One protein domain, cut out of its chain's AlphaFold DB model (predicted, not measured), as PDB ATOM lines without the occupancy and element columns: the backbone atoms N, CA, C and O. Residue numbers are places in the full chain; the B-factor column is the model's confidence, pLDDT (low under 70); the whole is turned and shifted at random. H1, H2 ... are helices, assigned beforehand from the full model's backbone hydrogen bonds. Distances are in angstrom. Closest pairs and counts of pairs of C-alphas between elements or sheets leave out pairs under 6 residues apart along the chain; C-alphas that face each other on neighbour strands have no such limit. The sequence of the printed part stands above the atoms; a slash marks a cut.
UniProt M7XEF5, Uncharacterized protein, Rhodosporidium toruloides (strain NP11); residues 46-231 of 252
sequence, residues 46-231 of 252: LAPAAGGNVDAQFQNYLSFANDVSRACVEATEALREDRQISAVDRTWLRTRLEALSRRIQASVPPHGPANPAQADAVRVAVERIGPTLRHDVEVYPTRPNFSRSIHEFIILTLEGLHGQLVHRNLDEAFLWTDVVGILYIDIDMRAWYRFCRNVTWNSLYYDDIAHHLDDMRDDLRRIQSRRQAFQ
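This is residues 46 to 231 of the 252 residues of an uncharacterized protein of Rhodosporidium toruloides (strain NP11) (UniProt M7XEF5). A long helical hairpin, H1 and H2, makes one side of the domain; H5 packs beside H1, and H3 crosses H1 near its first residues. From H5 the chain folds back through H6 and continues to H7, which crosses H3; H8 and H9 then lead round to H10, at the side away from H1, where its residues 223 to 230 pack on H6. The printed part has 186 residues with ten named helices, H1 to H10 in order along the chain, and no named strand: an all-helix domain. It is compact, with a radius of gyration of the C-alphas of 17.2 A and spans of 51 by 37 by 33 A.

H1, residues 54 to 81, begins at C-alpha 54 (-62.096, -15.150, 104.446) and is 41.7 A long. H2, residues 87 to 106, measures 28.6 A, and H3, residues 116 to 129, 20.8 A. H4 is residues 134 to 139. H5, residues 150 to 166, measures 24.4 A and begins at C-alpha 150 (-52.314, -32.800, 106.397). H6 is residues 172 to 181, H7 residues 185 to 197, H8 residues 201 to 204 and H9 residues 206 to 211. H10, residues 213 to 231, measures 26.8 A and ends at C-alpha 231 (-36.891, -53.219, 113.720).

H1 is the hub, touching H2, H3 and H5. H1 and H2 form a hairpin at a shallow tilt of 16 degrees, opposite ways; their closest C-alphas, Ser 69 and Ser 101, are 4.7 A apart. With residues 54 to 61 alone, H1 touches H3 at a steep tilt of 48 degrees, the closest C-alphas being Phe 58 and Val 122, 5.7 A. H1 touches H5 at a shallow tilt of 26 degrees, the same way, C-alphas Ala 75 and His 162 being closest at 4.9 A. H5 and H6 form a hairpin at a tilt of 38 degrees, only just steep; their closest C-alphas, Thr 157 and Val 179, are 6.1 A apart. H7 touches H3, closest at C-alphas Met 189 and Arg 128, 4.9 A, only just about perpendicular at 70.1 degrees. H6 touches H10 at a shallow tilt of 22 degrees, opposite ways, C-alphas Trp 176 and Arg 227 being closest at 6.4 A. H4 and H9 touch no helix; H8 is close to H7 but not clearly touching, with C-alphas Leu 204 and Arg 190 6.7 A apart. Every O i to N i+4 pair is within hydrogen-bond range in H2, H4, H5, H7, H9 and H10, against 23 of 24 in H1, 9 of 10 in H3 and 4 of 6 in H6; H8 is too short for such a pair.

The C-alphas farthest apart, Ala 114 and Gln 231, are 54.6 A from each other. The printed part has no cut, and no link is long. Residues 210 to 215, of which 213 to 215 belong to H10, stand free. Mean pLDDT of the printed part is 86.0; it is under 70 at residues 48, 113 to 114, 144 and 200 to 210.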
ATOM      1  N   LEU A  46     -54.303 -32.146  94.276       74.50
ATOM      2  CA  LEU A  46     -54.647 -32.753  95.570       74.50
ATOM      3  C   LEU A  46     -54.569 -31.753  96.736       74.50
ATOM      4  O   LEU A  46     -54.870 -32.103  97.873       74.50
ATOM      5  N   ALA A  47     -54.163 -30.508  96.470       71.12
ATOM      6  CA  ALA A  47     -54.290 -29.395  97.397       71.12
ATOM      7  C   ALA A  47     -55.573 -28.616  97.062       71.12
ATOM      8  O   ALA A  47     -55.552 -27.778  96.157       71.12
ATOM      9  N   PRO A  48     -56.704 -28.885  97.743       69.50
ATOM     10  CA  PRO A  48     -57.928 -28.141  97.500       69.50
ATOM     11  C   PRO A  48     -57.681 -26.652  97.756       69.50
ATOM     12  O   PRO A  48     -57.079 -26.268  98.760       69.50
ATOM     13  N   ALA A  49     -58.154 -25.805  96.839       73.00
ATOM     14  CA  ALA A  49     -58.152 -24.366  97.060       73.00
ATOM     15  C   ALA A  49     -58.991 -24.035  98.301       73.00
ATOM     16  O   ALA A  49     -59.999 -24.699  98.567       73.00
ATOM     17  N   ALA A  50     -58.606 -22.994  99.041       73.88
ATOM     18  CA  ALA A  50     -59.397 -22.561 100.185       73.88
ATOM     19  C   ALA A  50     -60.805 -22.147  99.714       73.88
ATOM     20  O   ALA A  50     -60.969 -21.187  98.960       73.88
ATOM     21  N   GLY A  51     -61.820 -22.905 100.136       75.19
ATOM     22  CA  GLY A  51     -63.230 -22.587  99.907       75.19
ATOM     23  C   GLY A  51     -63.771 -21.595 100.940       75.19
ATOM     24  O   GLY A  51     -63.103 -21.281 101.924       75.19
ATOM     25  N   GLY A  52     -64.997 -21.111 100.736       84.56
ATOM     26  CA  GLY A  52     -65.664 -20.191 101.667       84.56
ATOM     27  C   GLY A  52     -65.145 -18.748 101.616       84.56
ATOM     28  O   GLY A  52     -64.289 -18.403 100.804       84.56
ATOM     29  N   ASN A  53     -65.707 -17.887 102.467       89.81
ATOM     30  CA  ASN A  53     -65.228 -16.513 102.639       89.81
ATOM     31  C   ASN A  53     -64.022 -16.466 103.603       89.81
ATOM     32  O   ASN A  53     -63.737 -17.437 104.304       89.81
ATOM     33  N   VAL A  54     -63.313 -15.333 103.631       88.44
ATOM     34  CA  VAL A  54     -62.096 -15.150 104.446       88.44
ATOM     35  C   VAL A  54     -62.362 -15.399 105.933       88.44
ATOM     36  O   VAL A  54     -61.538 -16.018 106.599       88.44
ATOM     37  N   ASP A  55     -63.519 -14.987 106.450       90.19
ATOM     38  CA  ASP A  55     -63.870 -15.179 107.862       90.19
ATOM     39  C   ASP A  55     -64.018 -16.670 108.195       90.19
ATOM     40  O   ASP A  55     -63.459 -17.150 109.178       90.19
ATOM     41  N   ALA A  56     -64.703 -17.436 107.342       90.44
ATOM     42  CA  ALA A  56     -64.845 -18.881 107.496       90.44
ATOM     43  C   ALA A  56     -63.495 -19.604 107.382       90.44
ATOM     44  O   ALA A  56     -63.231 -20.540 108.135       90.44
ATOM     45  N   GLN A  57     -62.622 -19.156 106.476       91.06
ATOM     46  CA  GLN A  57     -61.260 -19.685 106.348       91.06
ATOM     47  C   GLN A  57     -60.431 -19.418 107.606       91.06
ATOM     48  O   GLN A  57     -59.756 -20.321 108.101       91.06
ATOM     49  N   PHE A  58     -60.519 -18.204 108.155       92.50
ATOM     50  CA  PHE A  58     -59.846 -17.846 109.397       92.50
ATOM     51  C   PHE A  58     -60.352 -18.693 110.566       92.50
ATOM     52  O   PHE A  58     -59.541 -19.284 111.272       92.50
ATOM     53  N   GLN A  59     -61.672 -18.814 110.738       93.06
ATOM     54  CA  GLN A  59     -62.255 -19.630 111.806       93.06
ATOM     55  C   GLN A  59     -61.877 -21.109 111.677       93.06
ATOM     56  O   GLN A  59     -61.565 -21.742 112.682       93.06
ATOM     57  N   ASN A  60     -61.836 -21.653 110.456       91.19
ATOM     58  CA  ASN A  60     -61.379 -23.021 110.208       91.19
ATOM     59  C   ASN A  60     -59.925 -23.214 110.671       91.19
ATOM     60  O   ASN A  60     -59.645 -24.082 111.496       91.19
ATOM     61  N   TYR A  61     -59.007 -22.355 110.215       93.12
ATOM     62  CA  TYR A  61     -57.600 -22.462 110.604       93.12
ATOM     63  C   TYR A  61     -57.380 -22.219 112.104       93.12
ATOM     64  O   TYR A  61     -56.560 -22.889 112.729       93.12
ATOM     65  N   LEU A  62     -58.123 -21.280 112.697       95.19
ATOM     66  CA  LEU A  62     -58.074 -21.002 114.128       95.19
ATOM     67  C   LEU A  62     -58.555 -22.207 114.946       95.19
ATOM     68  O   LEU A  62     -57.900 -22.568 115.921       95.19
ATOM     69  N   SER A  63     -59.659 -22.846 114.541       95.31
ATOM     70  CA  SER A  63     -60.142 -24.076 115.182       95.31
ATOM     71  C   SER A  63     -59.076 -25.159 115.119       95.31
ATOM     72  O   SER A  63     -58.677 -25.671 116.159       95.31
ATOM     73  N   PHE A  64     -58.533 -25.415 113.927       95.31
ATOM     74  CA  PHE A  64     -57.443 -26.366 113.731       95.31
ATOM     75  C   PHE A  64     -56.260 -26.090 114.673       95.31
ATOM     76  O   PHE A  64     -55.805 -26.984 115.384       95.31
ATOM     77  N   ALA A  65     -55.780 -24.844 114.733       96.44
ATOM     78  CA  ALA A  65     -54.657 -24.486 115.594       96.44
ATOM     79  C   ALA A  65     -54.973 -24.685 117.087       96.44
ATOM     80  O   ALA A  65     -54.101 -25.104 117.859       96.44
ATOM     81  N   ASN A  66     -56.206 -24.397 117.507       97.25
ATOM     82  CA  ASN A  66     -56.667 -24.607 118.878       97.25
ATOM     83  C   ASN A  66     -56.785 -26.093 119.222       97.25
ATOM     84  O   ASN A  66     -56.343 -26.493 120.298       97.25
ATOM     85  N   ASP A  67     -57.310 -26.906 118.310       96.62
ATOM     86  CA  ASP A  67     -57.437 -28.351 118.487       96.62
ATOM     87  C   ASP A  67     -56.057 -29.013 118.591       96.62
ATOM     88  O   ASP A  67     -55.809 -29.777 119.526       96.62
ATOM     89  N   VAL A  68     -55.110 -28.632 117.724       96.88
ATOM     90  CA  VAL A  68     -53.707 -29.072 117.814       96.88
ATOM     91  C   VAL A  68     -53.081 -28.661 119.143       96.88
ATOM     92  O   VAL A  68     -52.414 -29.471 119.790       96.88
ATOM     93  N   SER A  69     -53.291 -27.412 119.567       96.56
ATOM     94  CA  SER A  69     -52.740 -26.901 120.824       96.56
ATOM     95  C   SER A  69     -53.267 -27.680 122.026       96.56
ATOM     96  O   SER A  69     -52.469 -28.172 122.830       96.56
ATOM     97  N   ARG A  70     -54.591 -27.863 122.108       96.56
ATOM     98  CA  ARG A  70     -55.248 -28.648 123.158       96.56
ATOM     99  C   ARG A  70     -54.706 -30.074 123.191       96.56
ATOM    100  O   ARG A  70     -54.230 -30.510 124.236       96.56
ATOM    101  N   ALA A  71     -54.690 -30.760 122.050       95.75
ATOM    102  CA  ALA A  71     -54.250 -32.149 121.986       95.75
ATOM    103  C   ALA A  71     -52.757 -32.311 122.335       95.75
ATOM    104  O   ALA A  71     -52.373 -33.266 123.010       95.75
ATOM    105  N   CYS A  72     -51.900 -31.353 121.959       96.69
ATOM    106  CA  CYS A  72     -50.494 -31.347 122.379       96.69
ATOM    107  C   CYS A  72     -50.340 -31.177 123.897       96.69
ATOM    108  O   CYS A  72     -49.488 -31.839 124.492       96.69
ATOM    109  N   VAL A  73     -51.136 -30.308 124.528       95.12
ATOM    110  CA  VAL A  73     -51.137 -30.127 125.991       95.12
ATOM    111  C   VAL A  73     -51.590 -31.411 126.681       95.12
ATOM    112  O   VAL A  73     -50.888 -31.916 127.554       95.12
ATOM    113  N   GLU A  74     -52.706 -31.987 126.244       94.44
ATOM    114  CA  GLU A  74     -53.256 -33.226 126.800       94.44
ATOM    115  C   GLU A  74     -52.283 -34.406 126.656       94.44
ATOM    116  O   GLU A  74     -52.051 -35.144 127.615       94.44
ATOM    117  N   ALA A  75     -51.653 -34.566 125.489       93.75
ATOM    118  CA  ALA A  75     -50.623 -35.580 125.275       93.75
ATOM    119  C   ALA A  75     -49.377 -35.327 126.143       93.75
ATOM    120  O   ALA A  75     -48.809 -36.264 126.700       93.75
ATOM    121  N   THR A  76     -48.962 -34.068 126.305       93.88
ATOM    122  CA  THR A  76     -47.804 -33.695 127.134       93.88
ATOM    123  C   THR A  76     -48.031 -34.003 128.611       93.88
ATOM    124  O   THR A  76     -47.104 -34.466 129.283       93.88
ATOM    125  N   GLU A  77     -49.243 -33.770 129.114       92.50
ATOM    126  CA  GLU A  77     -49.627 -34.123 130.481       92.50
ATOM    127  C   GLU A  77     -49.718 -35.641 130.655       92.50
ATOM    128  O   GLU A  77     -49.112 -36.178 131.581       92.50
ATOM    129  N   ALA A  78     -50.349 -36.362 129.724       91.56
ATOM    130  CA  ALA A  78     -50.410 -37.825 129.771       91.56
ATOM    131  C   ALA A  78     -49.007 -38.473 129.728       91.56
ATOM    132  O   ALA A  78     -48.719 -39.427 130.454       91.56
ATOM    133  N   LEU A  79     -48.079 -37.890 128.962       91.50
ATOM    134  CA  LEU A  79     -46.671 -38.293 128.927       91.50
ATOM    135  C   LEU A  79     -45.926 -38.057 130.246       91.50
ATOM    136  O   LEU A  79     -44.827 -38.575 130.391       91.50
ATOM    137  N   ARG A  80     -46.424 -37.282 131.217       87.06
ATOM    138  CA  ARG A  80     -45.713 -37.122 132.504       87.06
ATOM    139  C   ARG A  80     -45.693 -38.414 133.307       87.06
ATOM    140  O   ARG A  80     -44.689 -38.718 133.955       87.06
ATOM    141  N   GLU A  81     -46.786 -39.160 133.246       82.44
ATOM    142  CA  GLU A  81     -47.003 -40.351 134.062       82.44
ATOM    143  C   GLU A  81     -46.705 -41.653 133.314       82.44
ATOM    144  O   GLU A  81     -46.567 -42.703 133.949       82.44
ATOM    145  N   ASP A  82     -46.551 -41.590 131.987       84.75
ATOM    146  CA  ASP A  82     -46.272 -42.763 131.167       84.75
ATOM    147  C   ASP A  82     -44.937 -43.420 131.536       84.75
ATOM    148  O   ASP A  82     -43.914 -42.753 131.675       84.75
ATOM    149  N   ARG A  83     -44.935 -44.747 131.674       85.12
ATOM    150  CA  ARG A  83     -43.733 -45.545 131.966       85.12
ATOM    151  C   ARG A  83     -43.360 -46.489 130.826       85.12
ATOM    152  O   ARG A  83     -42.388 -47.226 130.976       85.12
ATOM    153  N   GLN A  84     -44.127 -46.501 129.735       85.94
ATOM    154  CA  GLN A  84     -43.842 -47.326 128.561       85.94
ATOM    155  C   GLN A  84     -42.668 -46.749 127.768       85.94
ATOM    156  O   GLN A  84     -41.845 -47.494 127.244       85.94
ATOM    157  N   ILE A  85     -42.540 -45.424 127.756       88.62
ATOM    158  CA  ILE A  85     -41.451 -44.708 127.102       88.62
ATOM    159  C   ILE A  85     -40.310 -44.439 128.094       88.62
ATOM    160  O   ILE A  85     -40.521 -44.102 129.263       88.62
ATOM    161  N   SER A  86     -39.063 -44.522 127.613       90.81
ATOM    162  CA  SER A  86     -37.893 -44.146 128.413       90.81
ATOM    163  C   SER A  86     -37.992 -42.689 128.887       90.81
ATOM    164  O   SER A  86     -38.456 -41.814 128.156       90.81
ATOM    165  N   ALA A  87     -37.497 -42.385 130.091       92.12
ATOM    166  CA  ALA A  87     -37.578 -41.027 130.637       92.12
ATOM    167  C   ALA A  87     -36.958 -39.965 129.703       92.12
ATOM    168  O   ALA A  87     -37.470 -38.852 129.610       92.12
ATOM    169  N   VAL A  88     -35.891 -40.324 128.979       93.44
ATOM    170  CA  VAL A  88     -35.199 -39.437 128.032       93.44
ATOM    171  C   VAL A  88     -36.033 -39.193 126.771       93.44
ATOM    172  O   VAL A  88     -36.068 -38.068 126.277       93.44
ATOM    173  N   ASP A  89     -36.688 -40.220 126.218       92.81
ATOM    174  CA  ASP A  89     -37.567 -40.071 125.041       92.81
ATOM    175  C   ASP A  89     -38.853 -39.335 125.396       92.81
ATOM    176  O   ASP A  89     -39.303 -38.482 124.641       92.81
ATOM    177  N   ARG A  90     -39.385 -39.585 126.588       93.81
ATOM    178  CA  ARG A  90     -40.569 -38.922 127.125       93.81
ATOM    179  C   ARG A  90     -40.349 -37.422 127.321       93.81
ATOM    180  O   ARG A  90     -41.160 -36.625 126.865       93.81
ATOM    181  N   THR A  91     -39.235 -37.017 127.940       94.88
ATOM    182  CA  THR A  91     -38.877 -35.592 128.078       94.88
ATOM    183  C   THR A  91     -38.692 -34.934 126.716       94.88
ATOM    184  O   THR A  91     -39.242 -33.864 126.474       94.88
ATOM    185  N   TRP A  92     -37.965 -35.592 125.812       95.25
ATOM    186  CA  TRP A  92     -37.753 -35.098 124.454       95.25
ATOM    187  C   TRP A  92     -39.075 -34.891 123.703       95.25
ATOM    188  O   TRP A  92     -39.323 -33.801 123.190       95.25
ATOM    189  N   LEU A  93     -39.951 -35.899 123.701       95.56
ATOM    190  CA  LEU A  93     -41.232 -35.851 123.003       95.56
ATOM    191  C   LEU A  93     -42.127 -34.737 123.550       95.56
ATOM    192  O   LEU A  93     -42.688 -33.976 122.769       95.56
ATOM    193  N   ARG A  94     -42.195 -34.582 124.878       95.69
ATOM    194  CA  ARG A  94     -42.926 -33.481 125.525       95.69
ATOM    195  C   ARG A  94     -42.440 -32.118 125.038       95.69
ATOM    196  O   ARG A  94     -43.241 -31.323 124.560       95.69
ATOM    197  N   THR A  95     -41.127 -31.877 125.049       95.50
ATOM    198  CA  THR A  95     -40.555 -30.619 124.541       95.50
ATOM    199  C   THR A  95     -40.892 -30.383 123.066       95.50
ATOM    200  O   THR A  95     -41.111 -29.243 122.653       95.50
ATOM    201  N   ARG A  96     -40.937 -31.440 122.246       95.44
ATOM    202  CA  ARG A  96     -41.272 -31.316 120.820       95.44
ATOM    203  C   ARG A  96     -42.762 -31.089 120.569       95.44
ATOM    204  O   ARG A  96     -43.078 -30.273 119.708       95.44
ATOM    205  N   LEU A  97     -43.657 -31.695 121.346       96.25
ATOM    206  CA  LEU A  97     -45.100 -31.422 121.292       96.25
ATOM    207  C   LEU A  97     -45.430 -29.997 121.766       96.25
ATOM    208  O   LEU A  97     -46.201 -29.291 121.119       96.25
ATOM    209  N   GLU A  98     -44.783 -29.523 122.832       95.56
ATOM    210  CA  GLU A  98     -44.889 -28.129 123.285       95.56
ATOM    211  C   GLU A  98     -44.392 -27.146 122.207       95.56
ATOM    212  O   GLU A  98     -44.985 -26.089 121.978       95.56
ATOM    213  N   ALA A  99     -43.298 -27.479 121.514       93.00
ATOM    214  CA  ALA A  99     -42.794 -26.675 120.403       93.00
ATOM    215  C   ALA A  99     -43.739 -26.701 119.189       93.00
ATOM    216  O   ALA A  99     -43.978 -25.647 118.603       93.00
ATOM    217  N   LEU A 100     -44.304 -27.862 118.845       93.88
ATOM    218  CA  LEU A 100     -45.301 -28.009 117.782       93.88
ATOM    219  C   LEU A 100     -46.525 -27.125 118.049       93.88
ATOM    220  O   LEU A 100     -46.879 -26.314 117.195       93.88
ATOM    221  N   SER A 101     -47.109 -27.220 119.248       95.44
ATOM    222  CA  SER A 101     -48.242 -26.382 119.663       95.44
ATOM    223  C   SER A 101     -47.939 -24.893 119.474       95.44
ATOM    224  O   SER A 101     -48.685 -24.185 118.794       95.44
ATOM    225  N   ARG A 102     -46.786 -24.425 119.978       92.62
ATOM    226  CA  ARG A 102     -46.369 -23.022 119.836       92.62
ATOM    227  C   ARG A 102     -46.203 -22.593 118.382       92.62
ATOM    228  O   ARG A 102     -46.659 -21.510 118.033       92.62
ATOM    229  N   ARG A 103     -45.573 -23.412 117.532       90.94
ATOM    230  CA  ARG A 103     -45.356 -23.063 116.117       90.94
ATOM    231  C   ARG A 103     -46.661 -23.013 115.327       90.94
ATOM    232  O   ARG A 103     -46.837 -22.103 114.522       90.94
ATOM    233  N   ILE A 104     -47.591 -23.935 115.581       92.44
ATOM    234  CA  ILE A 104     -48.909 -23.924 114.936       92.44
ATOM    235  C   ILE A 104     -49.737 -22.724 115.413       92.44
ATOM    236  O   ILE A 104     -50.281 -22.003 114.581       92.44
ATOM    237  N   GLN A 105     -49.751 -22.420 116.710       93.38
ATOM    238  CA  GLN A 105     -50.417 -21.223 117.238       93.38
ATOM    239  C   GLN A 105     -49.816 -19.923 116.681       93.38
ATOM    240  O   GLN A 105     -50.547 -19.045 116.233       93.38
ATOM    241  N   ALA A 106     -48.487 -19.822 116.603       89.69
ATOM    242  CA  ALA A 106     -47.805 -18.676 115.997       89.69
ATOM    243  C   ALA A 106     -48.052 -18.547 114.482       89.69
ATOM    244  O   ALA A 106     -47.829 -17.485 113.907       89.69
ATOM    245  N   SER A 107     -48.500 -19.620 113.825       88.06
ATOM    246  CA  SER A 107     -48.843 -19.611 112.402       88.06
ATOM    247  C   SER A 107     -50.260 -19.108 112.110       88.06
ATOM    248  O   SER A 107     -50.602 -18.962 110.936       88.06
ATOM    249  N   VAL A 108     -51.079 -18.854 113.141       91.19
ATOM    250  CA  VAL A 108     -52.418 -18.280 112.972       91.19
ATOM    251  C   VAL A 108     -52.277 -16.869 112.390       91.19
ATOM    252  O   VAL A 108     -51.650 -16.005 113.007       91.19
ATOM    253  N   PRO A 109     -52.831 -16.614 111.194       87.75
ATOM    254  CA  PRO A 109     -52.679 -15.327 110.540       87.75
ATOM    255  C   PRO A 109     -53.470 -14.242 111.285       87.75
ATOM    256  O   PRO A 109     -54.558 -14.514 111.798       87.75
ATOM    257  N   PRO A 110     -52.969 -12.995 111.318       84.19
ATOM    258  CA  PRO A 110     -53.738 -11.878 111.843       84.19
ATOM    259  C   PRO A 110     -55.009 -11.688 111.010       84.19
ATOM    260  O   PRO A 110     -54.963 -11.692 109.778       84.19
ATOM    261  N   HIS A 111     -56.137 -11.491 111.688       82.81
ATOM    262  CA  HIS A 111     -57.441 -11.300 111.065       82.81
ATOM    263  C   HIS A 111     -58.059  -9.972 111.503       82.81
ATOM    264  O   HIS A 111     -58.053  -9.632 112.687       82.81
ATOM    265  N   GLY A 112     -58.573  -9.211 110.539       71.62
ATOM    266  CA  GLY A 112     -59.198  -7.914 110.763       71.62
ATOM    267  C   GLY A 112     -59.880  -7.388 109.497       71.62
ATOM    268  O   GLY A 112     -59.577  -7.843 108.389       71.62
ATOM    269  N   PRO A 113     -60.824  -6.441 109.632       56.00
ATOM    270  CA  PRO A 113     -61.557  -5.924 108.488       56.00
ATOM    271  C   PRO A 113     -60.632  -5.108 107.568       56.00
ATOM    272  O   PRO A 113     -59.929  -4.204 108.015       56.00
ATOM    273  N   ALA A 114     -60.703  -5.404 106.266       60.16
ATOM    274  CA  ALA A 114     -60.247  -4.569 105.145       60.16
ATOM    275  C   ALA A 114     -58.764  -4.596 104.696       60.16
ATOM    276  O   ALA A 114     -58.386  -3.738 103.899       60.16
ATOM    277  N   ASN A 115     -57.932  -5.577 105.078       79.19
ATOM    278  CA  ASN A 115     -56.570  -5.695 104.519       79.19
ATOM    279  C   ASN A 115     -56.412  -6.892 103.545       79.19
ATOM    280  O   ASN A 115     -56.430  -8.041 103.992       79.19
ATOM    281  N   PRO A 116     -56.179  -6.659 102.233       82.12
ATOM    282  CA  PRO A 116     -55.937  -7.723 101.253       82.12
ATOM    283  C   PRO A 116     -54.778  -8.667 101.607       82.12
ATOM    284  O   PRO A 116     -54.859  -9.858 101.323       82.12
ATOM    285  N   ALA A 117     -53.725  -8.167 102.263       81.94
ATOM    286  CA  ALA A 117     -52.596  -8.994 102.688       81.94
ATOM    287  C   ALA A 117     -52.974  -9.953 103.831       81.94
ATOM    288  O   ALA A 117     -52.474 -11.072 103.890       81.94
ATOM    289  N   GLN A 118     -53.888  -9.544 104.718       83.44
ATOM    290  CA  GLN A 118     -54.406 -10.415 105.782       83.44
ATOM    291  C   GLN A 118     -55.337 -11.486 105.210       83.44
ATOM    292  O   GLN A 118     -55.238 -12.650 105.588       83.44
ATOM    293  N   ALA A 119     -56.189 -11.118 104.247       84.38
ATOM    294  CA  ALA A 119     -57.025 -12.077 103.530       84.38
ATOM    295  C   ALA A 119     -56.184 -13.127 102.785       84.38
ATOM    296  O   ALA A 119     -56.496 -14.318 102.830       84.38
ATOM    297  N   ASP A 120     -55.089 -12.705 102.149       84.62
ATOM    298  CA  ASP A 120     -54.151 -13.628 101.513       84.62
ATOM    299  C   ASP A 120     -53.449 -14.532 102.534       84.62
ATOM    300  O   ASP A 120     -53.400 -15.743 102.338       84.62
ATOM    301  N   ALA A 121     -52.985 -13.988 103.663       85.69
ATOM    302  CA  ALA A 121     -52.362 -14.782 104.723       85.69
ATOM    303  C   ALA A 121     -53.307 -15.863 105.283       85.69
ATOM    304  O   ALA A 121     -52.882 -16.999 105.496       85.69
ATOM    305  N   VAL A 122     -54.592 -15.535 105.466       88.69
ATOM    306  CA  VAL A 122     -55.643 -16.492 105.850       88.69
ATOM    307  C   VAL A 122     -55.803 -17.594 104.807       88.69
ATOM    308  O   VAL A 122     -55.751 -18.778 105.143       88.69
ATOM    309  N   ARG A 123     -55.931 -17.217 103.532       86.56
ATOM    310  CA  ARG A 123     -56.032 -18.172 102.425       86.56
ATOM    311  C   ARG A 123     -54.825 -19.109 102.381       86.56
ATOM    312  O   ARG A 123     -54.989 -20.322 102.305       86.56
ATOM    313  N   VAL A 124     -53.617 -18.554 102.466       86.38
ATOM    314  CA  VAL A 124     -52.352 -19.301 102.467       86.38
ATOM    315  C   VAL A 124     -52.303 -20.292 103.631       86.38
ATOM    316  O   VAL A 124     -51.854 -21.420 103.444       86.38
ATOM    317  N   ALA A 125     -52.762 -19.900 104.821       88.19
ATOM    318  CA  ALA A 125     -52.796 -20.775 105.988       88.19
ATOM    319  C   ALA A 125     -53.708 -21.996 105.760       88.19
ATOM    320  O   ALA A 125     -53.283 -23.130 105.976       88.19
ATOM    321  N   VAL A 126     -54.916 -21.793 105.226       88.00
ATOM    322  CA  VAL A 126     -55.835 -22.899 104.895       88.00
ATOM    323  C   VAL A 126     -55.275 -23.793 103.784       88.00
ATOM    324  O   VAL A 126     -55.295 -25.019 103.898       88.00
ATOM    325  N   GLU A 127     -54.697 -23.205 102.737       86.50
ATOM    326  CA  GLU A 127     -54.092 -23.963 101.632       86.50
ATOM    327  C   GLU A 127     -52.860 -24.782 102.047       86.50
ATOM    328  O   GLU A 127     -52.441 -25.669 101.309       86.50
ATOM    329  N   ARG A 128     -52.268 -24.516 103.217       87.12
ATOM    330  CA  ARG A 128     -51.144 -25.293 103.760       87.12
ATOM    331  C   ARG A 128     -51.570 -26.587 104.455       87.12
ATOM    332  O   ARG A 128     -50.761 -27.507 104.519       87.12
ATOM    333  N   ILE A 129     -52.796 -26.658 104.977       87.75
ATOM    334  CA  ILE A 129     -53.311 -27.834 105.710       87.75
ATOM    335  C   ILE A 129     -54.220 -28.727 104.858       87.75
ATOM    336  O   ILE A 129     -54.419 -29.894 105.187       87.75
ATOM    337  N   GLY A 130     -54.758 -28.182 103.765       84.38
ATOM    338  CA  GLY A 130     -55.590 -28.907 102.806       84.38
ATOM    339  C   GLY A 130     -54.899 -29.997 101.967       84.38
ATOM    340  O   GLY A 130     -55.590 -30.959 101.633       84.38
ATOM    341  N   PRO A 131     -53.600 -29.905 101.603       83.94
ATOM    342  CA  PRO A 131     -52.960 -30.898 100.745       83.94
ATOM    343  C   PRO A 131     -53.041 -32.309 101.312       83.94
ATOM    344  O   PRO A 131     -52.907 -32.518 102.518       83.94
ATOM    345  N   THR A 132     -53.211 -33.284 100.423       83.88
ATOM    346  CA  THR A 132     -53.098 -34.698 100.773       83.88
ATOM    347  C   THR A 132     -51.683 -35.060 101.235       83.88
ATOM    348  O   THR A 132     -50.684 -34.593 100.685       83.88
ATOM    349  N   LEU A 133     -51.592 -35.948 102.224       85.12
ATOM    350  CA  LEU A 133     -50.352 -36.514 102.728       85.12
ATOM    351  C   LEU A 133     -49.590 -37.243 101.611       85.12
ATOM    352  O   LEU A 133     -50.093 -38.214 101.043       85.12
ATOM    353  N   ARG A 134     -48.345 -36.820 101.332       83.06
ATOM    354  CA  ARG A 134     -47.473 -37.449 100.316       83.06
ATOM    355  C   ARG A 134     -47.451 -38.965 100.464       83.06
ATOM    356  O   ARG A 134     -47.615 -39.667  99.474       83.06
ATOM    357  N   HIS A 135     -47.221 -39.449 101.681       83.00
ATOM    358  CA  HIS A 135     -47.098 -40.878 101.937       83.00
ATOM    359  C   HIS A 135     -48.336 -41.661 101.482       83.00
ATOM    360  O   HIS A 135     -48.193 -42.666 100.791       83.00
ATOM    361  N   ASP A 136     -49.541 -41.175 101.787       84.94
ATOM    362  CA  ASP A 136     -50.776 -41.861 101.403       84.94
ATOM    363  C   ASP A 136     -50.951 -41.876  99.873       84.94
ATOM    364  O   ASP A 136     -51.383 -42.883  99.312       84.94
ATOM    365  N   VAL A 137     -50.549 -40.805  99.180       78.50
ATOM    366  CA  VAL A 137     -50.563 -40.729  97.707       78.50
ATOM    367  C   VAL A 137     -49.542 -41.682  97.080       78.50
ATOM    368  O   VAL A 137     -49.829 -42.319  96.067       78.50
ATOM    369  N   GLU A 138     -48.349 -41.788  97.665       79.50
ATOM    370  CA  GLU A 138     -47.294 -42.692  97.195       79.50
ATOM    371  C   GLU A 138     -47.675 -44.167  97.395       79.50
ATOM    372  O   GLU A 138     -47.398 -44.995  96.525       79.50
ATOM    373  N   VAL A 139     -48.334 -44.497  98.509       81.19
ATOM    374  CA  VAL A 139     -48.767 -45.867  98.830       81.19
ATOM    375  C   VAL A 139     -50.052 -46.246  98.083       81.19
ATOM    376  O   VAL A 139     -50.191 -47.386  97.633       81.19
ATOM    377  N   TYR A 140     -50.982 -45.304  97.906       81.06
ATOM    378  CA  TYR A 140     -52.300 -45.540  97.312       81.06
ATOM    379  C   TYR A 140     -52.606 -44.604  96.127       81.06
ATOM    380  O   TYR A 140     -53.631 -43.916  96.128       81.06
ATOM    381  N   PRO A 141     -51.797 -44.622  95.051       73.44
ATOM    382  CA  PRO A 141     -51.880 -43.636  93.966       73.44
ATOM    383  C   PRO A 141     -53.212 -43.640  93.203       73.44
ATOM    384  O   PRO A 141     -53.553 -42.659  92.549       73.44
ATOM    385  N   THR A 142     -53.981 -44.730  93.274       76.38
ATOM    386  CA  THR A 142     -55.270 -44.880  92.581       76.38
ATOM    387  C   THR A 142     -56.471 -44.922  93.530       76.38
ATOM    388  O   THR A 142     -57.558 -45.316  93.107       76.38
ATOM    389  N   ARG A 143     -56.301 -44.597  94.822       76.81
ATOM    390  CA  ARG A 143     -57.375 -44.697  95.828       76.81
ATOM    391  C   ARG A 143     -57.492 -43.415  96.671       76.81
ATOM    392  O   ARG A 143     -57.061 -43.405  97.822       76.81
ATOM    393  N   PRO A 144     -58.134 -42.356  96.148       69.62
ATOM    394  CA  PRO A 144     -58.223 -41.060  96.833       69.62
ATOM    395  C   PRO A 144     -58.979 -41.114  98.172       69.62
ATOM    396  O   PRO A 144     -58.733 -40.296  99.044       69.62
ATOM    397  N   ASN A 145     -59.842 -42.109  98.396       77.50
ATOM    398  CA  ASN A 145     -60.538 -42.273  99.682       77.50
ATOM    399  C   ASN A 145     -59.628 -42.782 100.818       77.50
ATOM    400  O   ASN A 145     -60.061 -42.846 101.961       77.50
ATOM    401  N   PHE A 146     -58.393 -43.190 100.509       77.06
ATOM    402  CA  PHE A 146     -57.394 -43.664 101.478       77.06
ATOM    403  C   PHE A 146     -56.337 -42.596 101.780       77.06
ATOM    404  O   PHE A 146     -55.306 -42.884 102.378       77.06
ATOM    405  N   SER A 147     -56.570 -41.379 101.303       81.25
ATOM    406  CA  SER A 147     -55.626 -40.279 101.306       81.25
ATOM    407  C   SER A 147     -56.096 -39.213 102.283       81.25
ATOM    408  O   SER A 147     -57.096 -38.546 102.036       81.25
ATOM    409  N   ARG A 148     -55.377 -39.065 103.398       87.12
ATOM    410  CA  ARG A 148     -55.670 -38.040 104.406       87.12
ATOM    411  C   ARG A 148     -55.096 -36.700 103.975       87.12
ATOM    412  O   ARG A 148     -54.010 -36.644 103.399       87.12
ATOM    413  N   SER A 149     -55.778 -35.611 104.295       88.56
ATOM    414  CA  SER A 149     -55.180 -34.272 104.302       88.56
ATOM    415  C   SER A 149     -54.134 -34.140 105.417       88.56
ATOM    416  O   SER A 149     -54.132 -34.903 106.386       88.56
ATOM    417  N   ILE A 150     -53.245 -33.147 105.311       90.19
ATOM    418  CA  ILE A 150     -52.314 -32.800 106.397       90.19
ATOM    419  C   ILE A 150     -53.088 -32.469 107.680       90.19
ATOM    420  O   ILE A 150     -52.695 -32.918 108.755       90.19
ATOM    421  N   HIS A 151     -54.208 -31.745 107.566       91.81
ATOM    422  CA  HIS A 151     -55.119 -31.486 108.681       91.81
ATOM    423  C   HIS A 151     -55.541 -32.789 109.383       91.81
ATOM    424  O   HIS A 151     -55.259 -32.965 110.570       91.81
ATOM    425  N   GLU A 152     -56.172 -33.713 108.654       91.69
ATOM    426  CA  GLU A 152     -56.659 -34.980 109.217       91.69
ATOM    427  C   GLU A 152     -55.521 -35.806 109.816       91.69
ATOM    428  O   GLU A 152     -55.672 -36.367 110.898       91.69
ATOM    429  N   PHE A 153     -54.363 -35.855 109.151       93.56
ATOM    430  CA  PHE A 153     -53.203 -36.577 109.658       93.56
ATOM    431  C   PHE A 153     -52.750 -36.051 111.025       93.56
ATOM    432  O   PHE A 153     -52.534 -36.851 111.933       93.56
ATOM    433  N   ILE A 154     -52.642 -34.731 111.200       95.19
ATOM    434  CA  ILE A 154     -52.211 -34.138 112.473       95.19
ATOM    435  C   ILE A 154     -53.217 -34.447 113.585       95.19
ATOM    436  O   ILE A 154     -52.818 -34.934 114.642       95.19
ATOM    437  N   ILE A 155     -54.507 -34.185 113.347       94.75
ATOM    438  CA  ILE A 155     -55.551 -34.351 114.366       94.75
ATOM    439  C   ILE A 155     -55.672 -35.816 114.783       94.75
ATOM    440  O   ILE A 155     -55.523 -36.119 115.964       94.75
ATOM    441  N   LEU A 156     -55.812 -36.738 113.823       93.88
ATOM    442  CA  LEU A 156     -55.930 -38.170 114.115       93.88
ATOM    443  C   LEU A 156     -54.689 -38.721 114.829       93.88
ATOM    444  O   LEU A 156     -54.802 -39.596 115.687       93.88
ATOM    445  N   THR A 157     -53.498 -38.210 114.502       96.50
ATOM    446  CA  THR A 157     -52.255 -38.627 115.168       96.50
ATOM    447  C   THR A 157     -52.204 -38.139 116.614       96.50
ATOM    448  O   THR A 157     -51.820 -38.894 117.506       96.50
ATOM    449  N   LEU A 158     -52.603 -36.895 116.888       96.25
ATOM    450  CA  LEU A 158     -52.608 -36.364 118.252       96.25
ATOM    451  C   LEU A 158     -53.698 -37.012 119.118       96.25
ATOM    452  O   LEU A 158     -53.418 -37.395 120.254       96.25
ATOM    453  N   GLU A 159     -54.901 -37.205 118.576       93.50
ATOM    454  CA  GLU A 159     -55.990 -37.926 119.248       93.50
ATOM    455  C   GLU A 159     -55.604 -39.383 119.529       93.50
ATOM    456  O   GLU A 159     -55.779 -39.875 120.646       93.50
ATOM    457  N   GLY A 160     -55.010 -40.060 118.540       94.88
ATOM    458  CA  GLY A 160     -54.509 -41.424 118.683       94.88
ATOM    459  C   GLY A 160     -53.420 -41.538 119.750       94.88
ATOM    460  O   GLY A 160     -53.466 -42.453 120.573       94.88
ATOM    461  N   LEU A 161     -52.481 -40.587 119.791       95.81
ATOM    462  CA  LEU A 161     -51.450 -40.524 120.828       95.81
ATOM    463  C   LEU A 161     -52.065 -40.342 122.213       95.81
ATOM    464  O   LEU A 161     -51.729 -41.094 123.126       95.81
ATOM    465  N   HIS A 162     -52.968 -39.374 122.373       94.25
ATOM    466  CA  HIS A 162     -53.625 -39.136 123.653       94.25
ATOM    467  C   HIS A 162     -54.383 -40.382 124.133       94.25
ATOM    468  O   HIS A 162     -54.157 -40.840 125.254       94.25
ATOM    469  N   GLY A 163     -55.205 -40.984 123.267       93.06
ATOM    470  CA  GLY A 163     -55.945 -42.203 123.589       93.06
ATOM    471  C   GLY A 163     -55.025 -43.351 124.010       93.06
ATOM    472  O   GLY A 163     -55.263 -43.993 125.033       93.06
ATOM    473  N   GLN A 164     -53.931 -43.572 123.279       94.56
ATOM    474  CA  GLN A 164     -52.988 -44.643 123.603       94.56
ATOM    475  C   GLN A 164     -52.220 -44.409 124.916       94.56
ATOM    476  O   GLN A 164     -51.950 -45.353 125.663       94.56
ATOM    477  N   LEU A 165     -51.901 -43.154 125.239       92.94
ATOM    478  CA  LEU A 165     -51.271 -42.797 126.512       92.94
ATOM    479  C   LEU A 165     -52.228 -42.991 127.694       92.94
ATOM    480  O   LEU A 165     -51.844 -43.574 128.709       92.94
ATOM    481  N   VAL A 166     -53.488 -42.563 127.557       89.94
ATOM    482  CA  VAL A 166     -54.524 -42.738 128.591       89.94
ATOM    483  C   VAL A 166     -54.775 -44.221 128.871       89.94
ATOM    484  O   VAL A 166     -54.872 -44.633 130.028       89.94
ATOM    485  N   HIS A 167     -54.834 -45.040 127.821       91.12
ATOM    486  CA  HIS A 167     -55.049 -46.481 127.937       91.12
ATOM    487  C   HIS A 167     -53.776 -47.285 128.233       91.12
ATOM    488  O   HIS A 167     -53.871 -48.494 128.453       91.12
ATOM    489  N   ARG A 168     -52.604 -46.634 128.299       88.25
ATOM    490  CA  ARG A 168     -51.298 -47.264 128.558       88.25
ATOM    491  C   ARG A 168     -51.033 -48.425 127.602       88.25
ATOM    492  O   ARG A 168     -50.662 -49.527 128.014       88.25
ATOM    493  N   ASN A 169     -51.270 -48.199 126.321       91.56
ATOM    494  CA  ASN A 169     -51.074 -49.173 125.252       91.56
ATOM    495  C   ASN A 169     -50.401 -48.520 124.041       91.56
ATOM    496  O   ASN A 169     -50.778 -48.798 122.903       91.56
ATOM    497  N   LEU A 170     -49.421 -47.650 124.299       91.31
ATOM    498  CA  LEU A 170     -48.710 -46.937 123.252       91.31
ATOM    499  C   LEU A 170     -47.975 -47.907 122.328       91.31
ATOM    500  O   LEU A 170     -47.046 -48.604 122.739       91.31
ATOM    501  N   ASP A 171     -48.396 -47.919 121.069       91.50
ATOM    502  CA  ASP A 171     -47.730 -48.641 120.000       91.50
ATOM    503  C   ASP A 171     -46.453 -47.892 119.594       91.50
ATOM    504  O   ASP A 171     -46.481 -46.739 119.153       91.50
ATOM    505  N   GLU A 172     -45.309 -48.565 119.733       88.94
ATOM    506  CA  GLU A 172     -44.015 -48.019 119.331       88.94
ATOM    507  C   GLU A 172     -43.952 -47.727 117.826       88.94
ATOM    508  O   GLU A 172     -43.306 -46.755 117.426       88.94
ATOM    509  N   ALA A 173     -44.625 -48.520 116.984       89.12
ATOM    510  CA  ALA A 173     -44.636 -48.283 115.544       89.12
ATOM    511  C   ALA A 173     -45.364 -46.974 115.213       89.12
ATOM    512  O   ALA A 173     -44.823 -46.150 114.472       89.12
ATOM    513  N   PHE A 174     -46.536 -46.758 115.814       92.75
ATOM    514  CA  PHE A 174     -47.295 -45.513 115.722       92.75
ATOM    515  C   PHE A 174     -46.495 -44.309 116.243       92.75
ATOM    516  O   PHE A 174     -46.362 -43.299 115.545       92.75
ATOM    517  N   LEU A 175     -45.883 -44.428 117.429       93.50
ATOM    518  CA  LEU A 175     -45.055 -43.370 118.012       93.50
ATOM    519  C   LEU A 175     -43.915 -42.975 117.066       93.50
ATOM    520  O   LEU A 175     -43.755 -41.809 116.704       93.50
ATOM    521  N   TRP A 176     -43.109 -43.949 116.650       92.19
ATOM    522  CA  TRP A 176     -41.915 -43.673 115.862       92.19
ATOM    523  C   TRP A 176     -42.206 -43.474 114.377       92.19
ATOM    524  O   TRP A 176     -41.270 -43.155 113.652       92.19
ATOM    525  N   THR A 177     -43.449 -43.587 113.904       89.50
ATOM    526  CA  THR A 177     -43.821 -43.334 112.501       89.50
ATOM    527  C   THR A 177     -44.658 -42.073 112.364       89.50
ATOM    528  O   THR A 177     -44.177 -41.100 111.783       89.50
ATOM    529  N   ASP A 178     -45.859 -42.072 112.937       93.25
ATOM    530  CA  ASP A 178     -46.846 -41.011 112.750       93.25
ATOM    531  C   ASP A 178     -46.579 -39.831 113.691       93.25
ATOM    532  O   ASP A 178     -46.432 -38.695 113.236       93.25
ATOM    533  N   VAL A 179     -46.412 -40.093 114.994       95.19
ATOM    534  CA  VAL A 179     -46.237 -39.032 116.008       95.19
ATOM    535  C   VAL A 179     -44.957 -38.240 115.777       95.19
ATOM    536  O   VAL A 179     -44.963 -37.011 115.803       95.19
ATOM    537  N   VAL A 180     -43.837 -38.909 115.509       93.62
ATOM    538  CA  VAL A 180     -42.599 -38.183 115.185       93.62
ATOM    539  C   VAL A 180     -42.669 -37.467 113.834       93.62
ATOM    540  O   VAL A 180     -42.000 -36.451 113.651       93.62
ATOM    541  N   GLY A 181     -43.498 -37.960 112.908       90.44
ATOM    542  CA  GLY A 181     -43.719 -37.354 111.598       90.44
ATOM    543  C   GLY A 181     -44.417 -35.996 111.668       90.44
ATOM    544  O   GLY A 181     -44.215 -35.171 110.778       90.44
ATOM    545  N   ILE A 182     -45.182 -35.723 112.733       94.19
ATOM    546  CA  ILE A 182     -45.859 -34.429 112.917       94.19
ATOM    547  C   ILE A 182     -45.008 -33.378 113.647       94.19
ATOM    548  O   ILE A 182     -45.375 -32.204 113.668       94.19
ATOM    549  N   LEU A 183     -43.850 -33.742 114.216       92.25
ATOM    550  CA  LEU A 183     -43.082 -32.843 115.093       92.25
ATOM    551  C   LEU A 183     -42.524 -31.597 114.400       92.25
ATOM    552  O   LEU A 183     -42.233 -30.631 115.100       92.25
ATOM    553  N   TYR A 184     -42.396 -31.599 113.070       89.69
ATOM    554  CA  TYR A 184     -42.030 -30.429 112.249       89.69
ATOM    555  C   TYR A 184     -42.981 -30.221 111.069       89.69
ATOM    556  O   TYR A 184     -42.587 -29.739 110.006       89.69
ATOM    557  N   ILE A 185     -44.247 -30.600 111.247       89.94
ATOM    558  CA  ILE A 185     -45.245 -30.559 110.177       89.94
ATOM    559  C   ILE A 185     -45.478 -29.148 109.625       89.94
ATOM    560  O   ILE A 185     -45.836 -28.991 108.464       89.94
ATOM    561  N   ASP A 186     -45.209 -28.106 110.413       88.12
ATOM    562  CA  ASP A 186     -45.295 -26.711 109.980       88.12
ATOM    563  C   ASP A 186     -44.328 -26.384 108.825       88.12
ATOM    564  O   ASP A 186     -44.639 -25.553 107.965       88.12
ATOM    565  N   ILE A 187     -43.188 -27.075 108.764       87.31
ATOM    566  CA  ILE A 187     -42.212 -26.961 107.677       87.31
ATOM    567  C   ILE A 187     -42.716 -27.707 106.442       87.31
ATOM    568  O   ILE A 187     -42.664 -27.165 105.336       87.31
ATOM    569  N   ASP A 188     -43.270 -28.904 106.628       87.69
ATOM    570  CA  ASP A 188     -43.856 -29.701 105.547       87.69
ATOM    571  C   ASP A 188     -45.043 -28.984 104.888       87.69
ATOM    572  O   ASP A 188     -45.096 -28.863 103.666       87.69
ATOM    573  N   MET A 189     -45.946 -28.420 105.694       87.62
ATOM    574  CA  MET A 189     -47.073 -27.581 105.275       87.62
ATOM    575  C   MET A 189     -46.632 -26.433 104.355       87.62
ATOM    576  O   MET A 189     -47.193 -26.204 103.281       87.62
ATOM    577  N   ARG A 190     -45.587 -25.702 104.762       84.00
ATOM    578  CA  ARG A 190     -45.006 -24.598 103.982       84.00
ATOM    579  C   ARG A 190     -44.359 -25.098 102.695       84.00
ATOM    580  O   ARG A 190     -44.553 -24.500 101.635       84.00
ATOM    581  N   ALA A 191     -43.603 -26.189 102.780       81.56
ATOM    582  CA  ALA A 191     -42.926 -26.783 101.638       81.56
ATOM    583  C   ALA A 191     -43.930 -27.298 100.589       81.56
ATOM    584  O   ALA A 191     -43.698 -27.123  99.392       81.56
ATOM    585  N   TRP A 192     -45.070 -27.845 101.025       81.38
ATOM    586  CA  TRP A 192     -46.188 -28.230 100.163       81.38
ATOM    587  C   TRP A 192     -46.827 -27.045  99.463       81.38
ATOM    588  O   TRP A 192     -46.968 -27.065  98.244       81.38
ATOM    589  N   TYR A 193     -47.157 -25.988 100.205       81.50
ATOM    590  CA  TYR A 193     -47.698 -24.769  99.606       81.50
ATOM    591  C   TYR A 193     -46.770 -24.232  98.508       81.50
ATOM    592  O   TYR A 193     -47.209 -23.908  97.402       81.50
ATOM    593  N   ARG A 194     -45.458 -24.230  98.777       79.50
ATOM    594  CA  ARG A 194     -44.446 -23.849  97.791       79.50
ATOM    595  C   ARG A 194     -44.429 -24.766  96.576       79.50
ATOM    596  O   ARG A 194     -44.360 -24.270  95.454       79.50
ATOM    597  N   PHE A 195     -44.502 -26.074  96.793       78.12
ATOM    598  CA  PHE A 195     -44.562 -27.060  95.721       78.12
ATOM    599  C   PHE A 195     -45.791 -26.849  94.821       78.12
ATOM    600  O   PHE A 195     -45.644 -26.766  93.604       78.12
ATOM    601  N   CYS A 196     -46.979 -26.667  95.403       76.88
ATOM    602  CA  CYS A 196     -48.227 -26.500  94.653       76.88
ATOM    603  C   CYS A 196     -48.318 -25.166  93.899       76.88
ATOM    604  O   CYS A 196     -48.934 -25.099  92.837       76.88
ATOM    605  N   ARG A 197     -47.724 -24.093  94.439       76.56
ATOM    606  CA  ARG A 197     -47.791 -22.738  93.859       76.56
ATOM    607  C   ARG A 197     -46.551 -22.341  93.051       76.56
ATOM    608  O   ARG A 197     -46.540 -21.259  92.475       76.56
ATOM    609  N   ASN A 198     -45.529 -23.199  93.000       73.62
ATOM    610  CA  ASN A 198     -44.239 -22.943  92.351       73.62
ATOM    611  C   ASN A 198     -43.599 -21.598  92.760       73.62
ATOM    612  O   ASN A 198     -43.080 -20.857  91.925       73.62
ATOM    613  N   VAL A 199     -43.663 -21.259  94.051       70.19
ATOM    614  CA  VAL A 199     -43.091 -20.012  94.591       70.19
ATOM    615  C   VAL A 199     -41.631 -20.194  95.025       70.19
ATOM    616  O   VAL A 199     -41.165 -21.304  95.315       70.19
ATOM    617  N   THR A 200     -40.874 -19.095  95.064       67.00
ATOM    618  CA  THR A 200     -39.473 -19.101  95.508       67.00
ATOM    619  C   THR A 200     -39.369 -19.427  96.991       67.00
ATOM    620  O   THR A 200     -40.204 -19.018  97.788       67.00
ATOM    621  N   TRP A 201     -38.294 -20.101  97.382       58.44
ATOM    622  CA  TRP A 201     -38.051 -20.470  98.770       58.44
ATOM    623  C   TRP A 201     -37.976 -19.250  99.714       58.44
ATOM    624  O   TRP A 201     -38.604 -19.277 100.768       58.44
ATOM    625  N   ASN A 202     -37.357 -18.137  99.310       54.94
ATOM    626  CA  ASN A 202     -37.168 -16.938 100.149       54.94
ATOM    627  C   ASN A 202     -38.452 -16.375 100.812       54.94
ATOM    628  O   ASN A 202     -38.353 -15.640 101.787       54.94
ATOM    629  N   SER A 203     -39.654 -16.746 100.354       53.38
ATOM    630  CA  SER A 203     -40.941 -16.315 100.919       53.38
ATOM    631  C   SER A 203     -41.449 -17.128 102.128       53.38
ATOM    632  O   SER A 203     -42.564 -16.883 102.586       53.38
ATOM    633  N   LEU A 204     -40.710 -18.129 102.627       53.66
ATOM    634  CA  LEU A 204     -41.206 -19.085 103.640       53.66
ATOM    635  C   LEU A 204     -40.675 -18.906 105.080       53.66
ATOM    636  O   LEU A 204     -40.956 -19.767 105.917       53.66
ATOM    637  N   TYR A 205     -40.012 -17.786 105.396       57.00
ATOM    638  CA  TYR A 205     -39.273 -17.547 106.657       57.00
ATOM    639  C   TYR A 205     -38.145 -18.563 106.854       57.00
ATOM    640  O   TYR A 205     -38.168 -19.428 107.725       57.00
ATOM    641  N   TYR A 206     -37.162 -18.461 105.966       55.72
ATOM    642  CA  TYR A 206     -35.993 -19.329 105.927       55.72
ATOM    643  C   TYR A 206     -35.091 -19.220 107.146       55.72
ATOM    644  O   TYR A 206     -34.454 -20.206 107.518       55.72
ATOM    645  N   ASP A 207     -35.064 -18.045 107.760       55.38
ATOM    646  CA  ASP A 207     -34.169 -17.760 108.867       55.38
ATOM    647  C   ASP A 207     -34.513 -18.642 110.070       55.38
ATOM    648  O   ASP A 207     -33.629 -19.310 110.594       55.38
ATOM    649  N   ASP A 208     -35.788 -18.783 110.438       63.84
ATOM    650  CA  ASP A 208     -36.191 -19.614 111.584       63.84
ATOM    651  C   ASP A 208     -35.801 -21.092 111.408       63.84
ATOM    652  O   ASP A 208     -35.316 -21.728 112.340       63.84
ATOM    653  N   ILE A 209     -35.949 -21.644 110.199       68.00
ATOM    654  CA  ILE A 209     -35.548 -23.033 109.919       68.00
ATOM    655  C   ILE A 209     -34.022 -23.157 109.954       68.00
ATOM    656  O   ILE A 209     -33.505 -24.112 110.530       68.00
ATOM    657  N   ALA A 210     -33.302 -22.198 109.363       68.38
ATOM    658  CA  ALA A 210     -31.845 -22.203 109.296       68.38
ATOM    659  C   ALA A 210     -31.194 -22.218 110.691       68.38
ATOM    660  O   ALA A 210     -30.233 -22.960 110.896       68.38
ATOM    661  N   HIS A 211     -31.750 -21.474 111.654       72.56
ATOM    662  CA  HIS A 211     -31.239 -21.416 113.030       72.56
ATOM    663  C   HIS A 211     -31.433 -22.721 113.821       72.56
ATOM    664  O   HIS A 211     -30.719 -22.946 114.796       72.56
ATOM    665  N   HIS A 212     -32.354 -23.593 113.401       77.25
ATOM    666  CA  HIS A 212     -32.679 -24.844 114.097       77.25
ATOM    667  C   HIS A 212     -32.256 -26.108 113.331       77.25
ATOM    668  O   HIS A 212     -32.596 -27.218 113.741       77.25
ATOM    669  N   LEU A 213     -31.500 -25.976 112.233       79.56
ATOM    670  CA  LEU A 213     -31.140 -27.114 111.376       79.56
ATOM    671  C   LEU A 213     -30.390 -28.224 112.111       79.56
ATOM    672  O   LEU A 213     -30.634 -29.400 111.836       79.56
ATOM    673  N   ASP A 214     -29.475 -27.876 113.011       82.31
ATOM    674  CA  ASP A 214     -28.679 -28.878 113.720       82.31
ATOM    675  C   ASP A 214     -29.510 -29.628 114.767       82.31
ATOM    676  O   ASP A 214     -29.479 -30.859 114.780       82.31
ATOM    677  N   ASP A 215     -30.365 -28.923 115.516       85.38
ATOM    678  CA  ASP A 215     -31.334 -29.544 116.429       85.38
ATOM    679  C   ASP A 215     -32.244 -30.527 115.679       85.38
ATOM    680  O   ASP A 215     -32.445 -31.670 116.093       85.38
ATOM    681  N   MET A 216     -32.756 -30.102 114.521       88.06
ATOM    682  CA  MET A 216     -33.618 -30.928 113.678       88.06
ATOM    683  C   MET A 216     -32.877 -32.152 113.131       88.06
ATOM    684  O   MET A 216     -33.436 -33.248 113.086       88.06
ATOM    685  N   ARG A 217     -31.611 -32.006 112.720       88.12
ATOM    686  CA  ARG A 217     -30.786 -33.142 112.273       88.12
ATOM    687  C   ARG A 217     -30.583 -34.155 113.389       88.12
ATOM    688  O   ARG A 217     -30.683 -35.355 113.127       88.12
ATOM    689  N   ASP A 218     -30.304 -33.697 114.601       90.69
ATOM    690  CA  ASP A 218     -30.109 -34.575 115.753       90.69
ATOM    691  C   ASP A 218     -31.393 -35.315 116.126       90.69
ATOM    692  O   ASP A 218     -31.362 -36.525 116.373       90.69
ATOM    693  N   ASP A 219     -32.537 -34.644 116.037       93.06
ATOM    694  CA  ASP A 219     -33.834 -35.278 116.241       93.06
ATOM    695  C   ASP A 219     -34.138 -36.338 115.180       93.06
ATOM    696  O   ASP A 219     -34.558 -37.446 115.518       93.06
ATOM    697  N   LEU A 220     -33.848 -36.071 113.904       90.38
ATOM    698  CA  LEU A 220     -34.015 -37.074 112.849       90.38
ATOM    699  C   LEU A 220     -33.087 -38.278 113.040       90.38
ATOM    700  O   LEU A 220     -33.521 -39.419 112.864       90.38
ATOM    701  N   ARG A 221     -31.828 -38.060 113.443       89.94
ATOM    702  CA  ARG A 221     -30.895 -39.153 113.773       89.94
ATOM    703  C   ARG A 221     -31.416 -39.988 114.938       89.94
ATOM    704  O   ARG A 221     -31.382 -41.218 114.870       89.94
ATOM    705  N   ARG A 222     -31.940 -39.339 115.981       92.19
ATOM    706  CA  ARG A 222     -32.569 -40.011 117.123       92.19
ATOM    707  C   ARG A 222     -33.740 -40.882 116.675       92.19
ATOM    708  O   ARG A 222     -33.786 -42.059 117.030       92.19
ATOM    709  N   ILE A 223     -34.647 -40.333 115.867       92.19
ATOM    710  CA  ILE A 223     -35.813 -41.052 115.336       92.19
ATOM    711  C   ILE A 223     -35.368 -42.279 114.533       92.19
ATOM    712  O   ILE A 223     -35.863 -43.383 114.764       92.19
ATOM    713  N   GLN A 224     -34.392 -42.124 113.637       89.75
ATOM    714  CA  GLN A 224     -33.860 -43.246 112.863       89.75
ATOM    715  C   GLN A 224     -33.226 -44.318 113.751       89.75
ATOM    716  O   GLN A 224     -33.490 -45.504 113.552       89.75
ATOM    717  N   SER A 225     -32.447 -43.923 114.760       90.25
ATOM    718  CA  SER A 225     -31.865 -44.866 115.717       90.25
ATOM    719  C   SER A 225     -32.941 -45.658 116.464       90.25
ATOM    720  O   SER A 225     -32.763 -46.856 116.689       90.25
ATOM    721  N   ARG A 226     -34.055 -45.019 116.843       90.81
ATOM    722  CA  ARG A 226     -35.174 -45.683 117.527       90.81
ATOM    723  C   ARG A 226     -35.909 -46.653 116.611       90.81
ATOM    724  O   ARG A 226     -36.095 -47.806 116.991       90.81
ATOM    725  N   ARG A 227     -36.201 -46.252 115.372       89.69
ATOM    726  CA  ARG A 227     -36.790 -47.144 114.357       89.69
ATOM    727  C   ARG A 227     -35.920 -48.366 114.081       89.69
ATOM    728  O   ARG A 227     -36.433 -49.478 114.020       89.69
ATOM    729  N   GLN A 228     -34.607 -48.182 113.946       88.25
ATOM    730  CA  GLN A 228     -33.676 -49.292 113.733       88.25
ATOM    731  C   GLN A 228     -33.621 -50.233 114.942       88.25
ATOM    732  O   GLN A 228     -33.583 -51.448 114.763       88.25
ATOM    733  N   ALA A 229     -33.620 -49.693 116.165       86.44
ATOM    734  CA  ALA A 229     -33.663 -50.505 117.378       86.44
ATOM    735  C   ALA A 229     -34.946 -51.349 117.443       86.44
ATOM    736  O   ALA A 229     -34.864 -52.553 117.678       86.44
ATOM    737  N   PHE A 230     -36.095 -50.745 117.138       84.62
ATOM    738  CA  PHE A 230     -37.387 -51.428 117.094       84.62
ATOM    739  C   PHE A 230     -37.437 -52.519 116.015       84.62
ATOM    740  O   PHE A 230     -37.783 -53.666 116.290       84.62
ATOM    741  N   GLN A 231     -36.990 -52.219 114.791       84.50
ATOM    742  CA  GLN A 231     -36.891 -53.219 113.720       84.50
ATOM    743  C   GLN A 231     -35.984 -54.391 114.106       84.50
ATOM    744  O   GLN A 231     -36.313 -55.545 113.832       84.50
TER     745      GLN A 231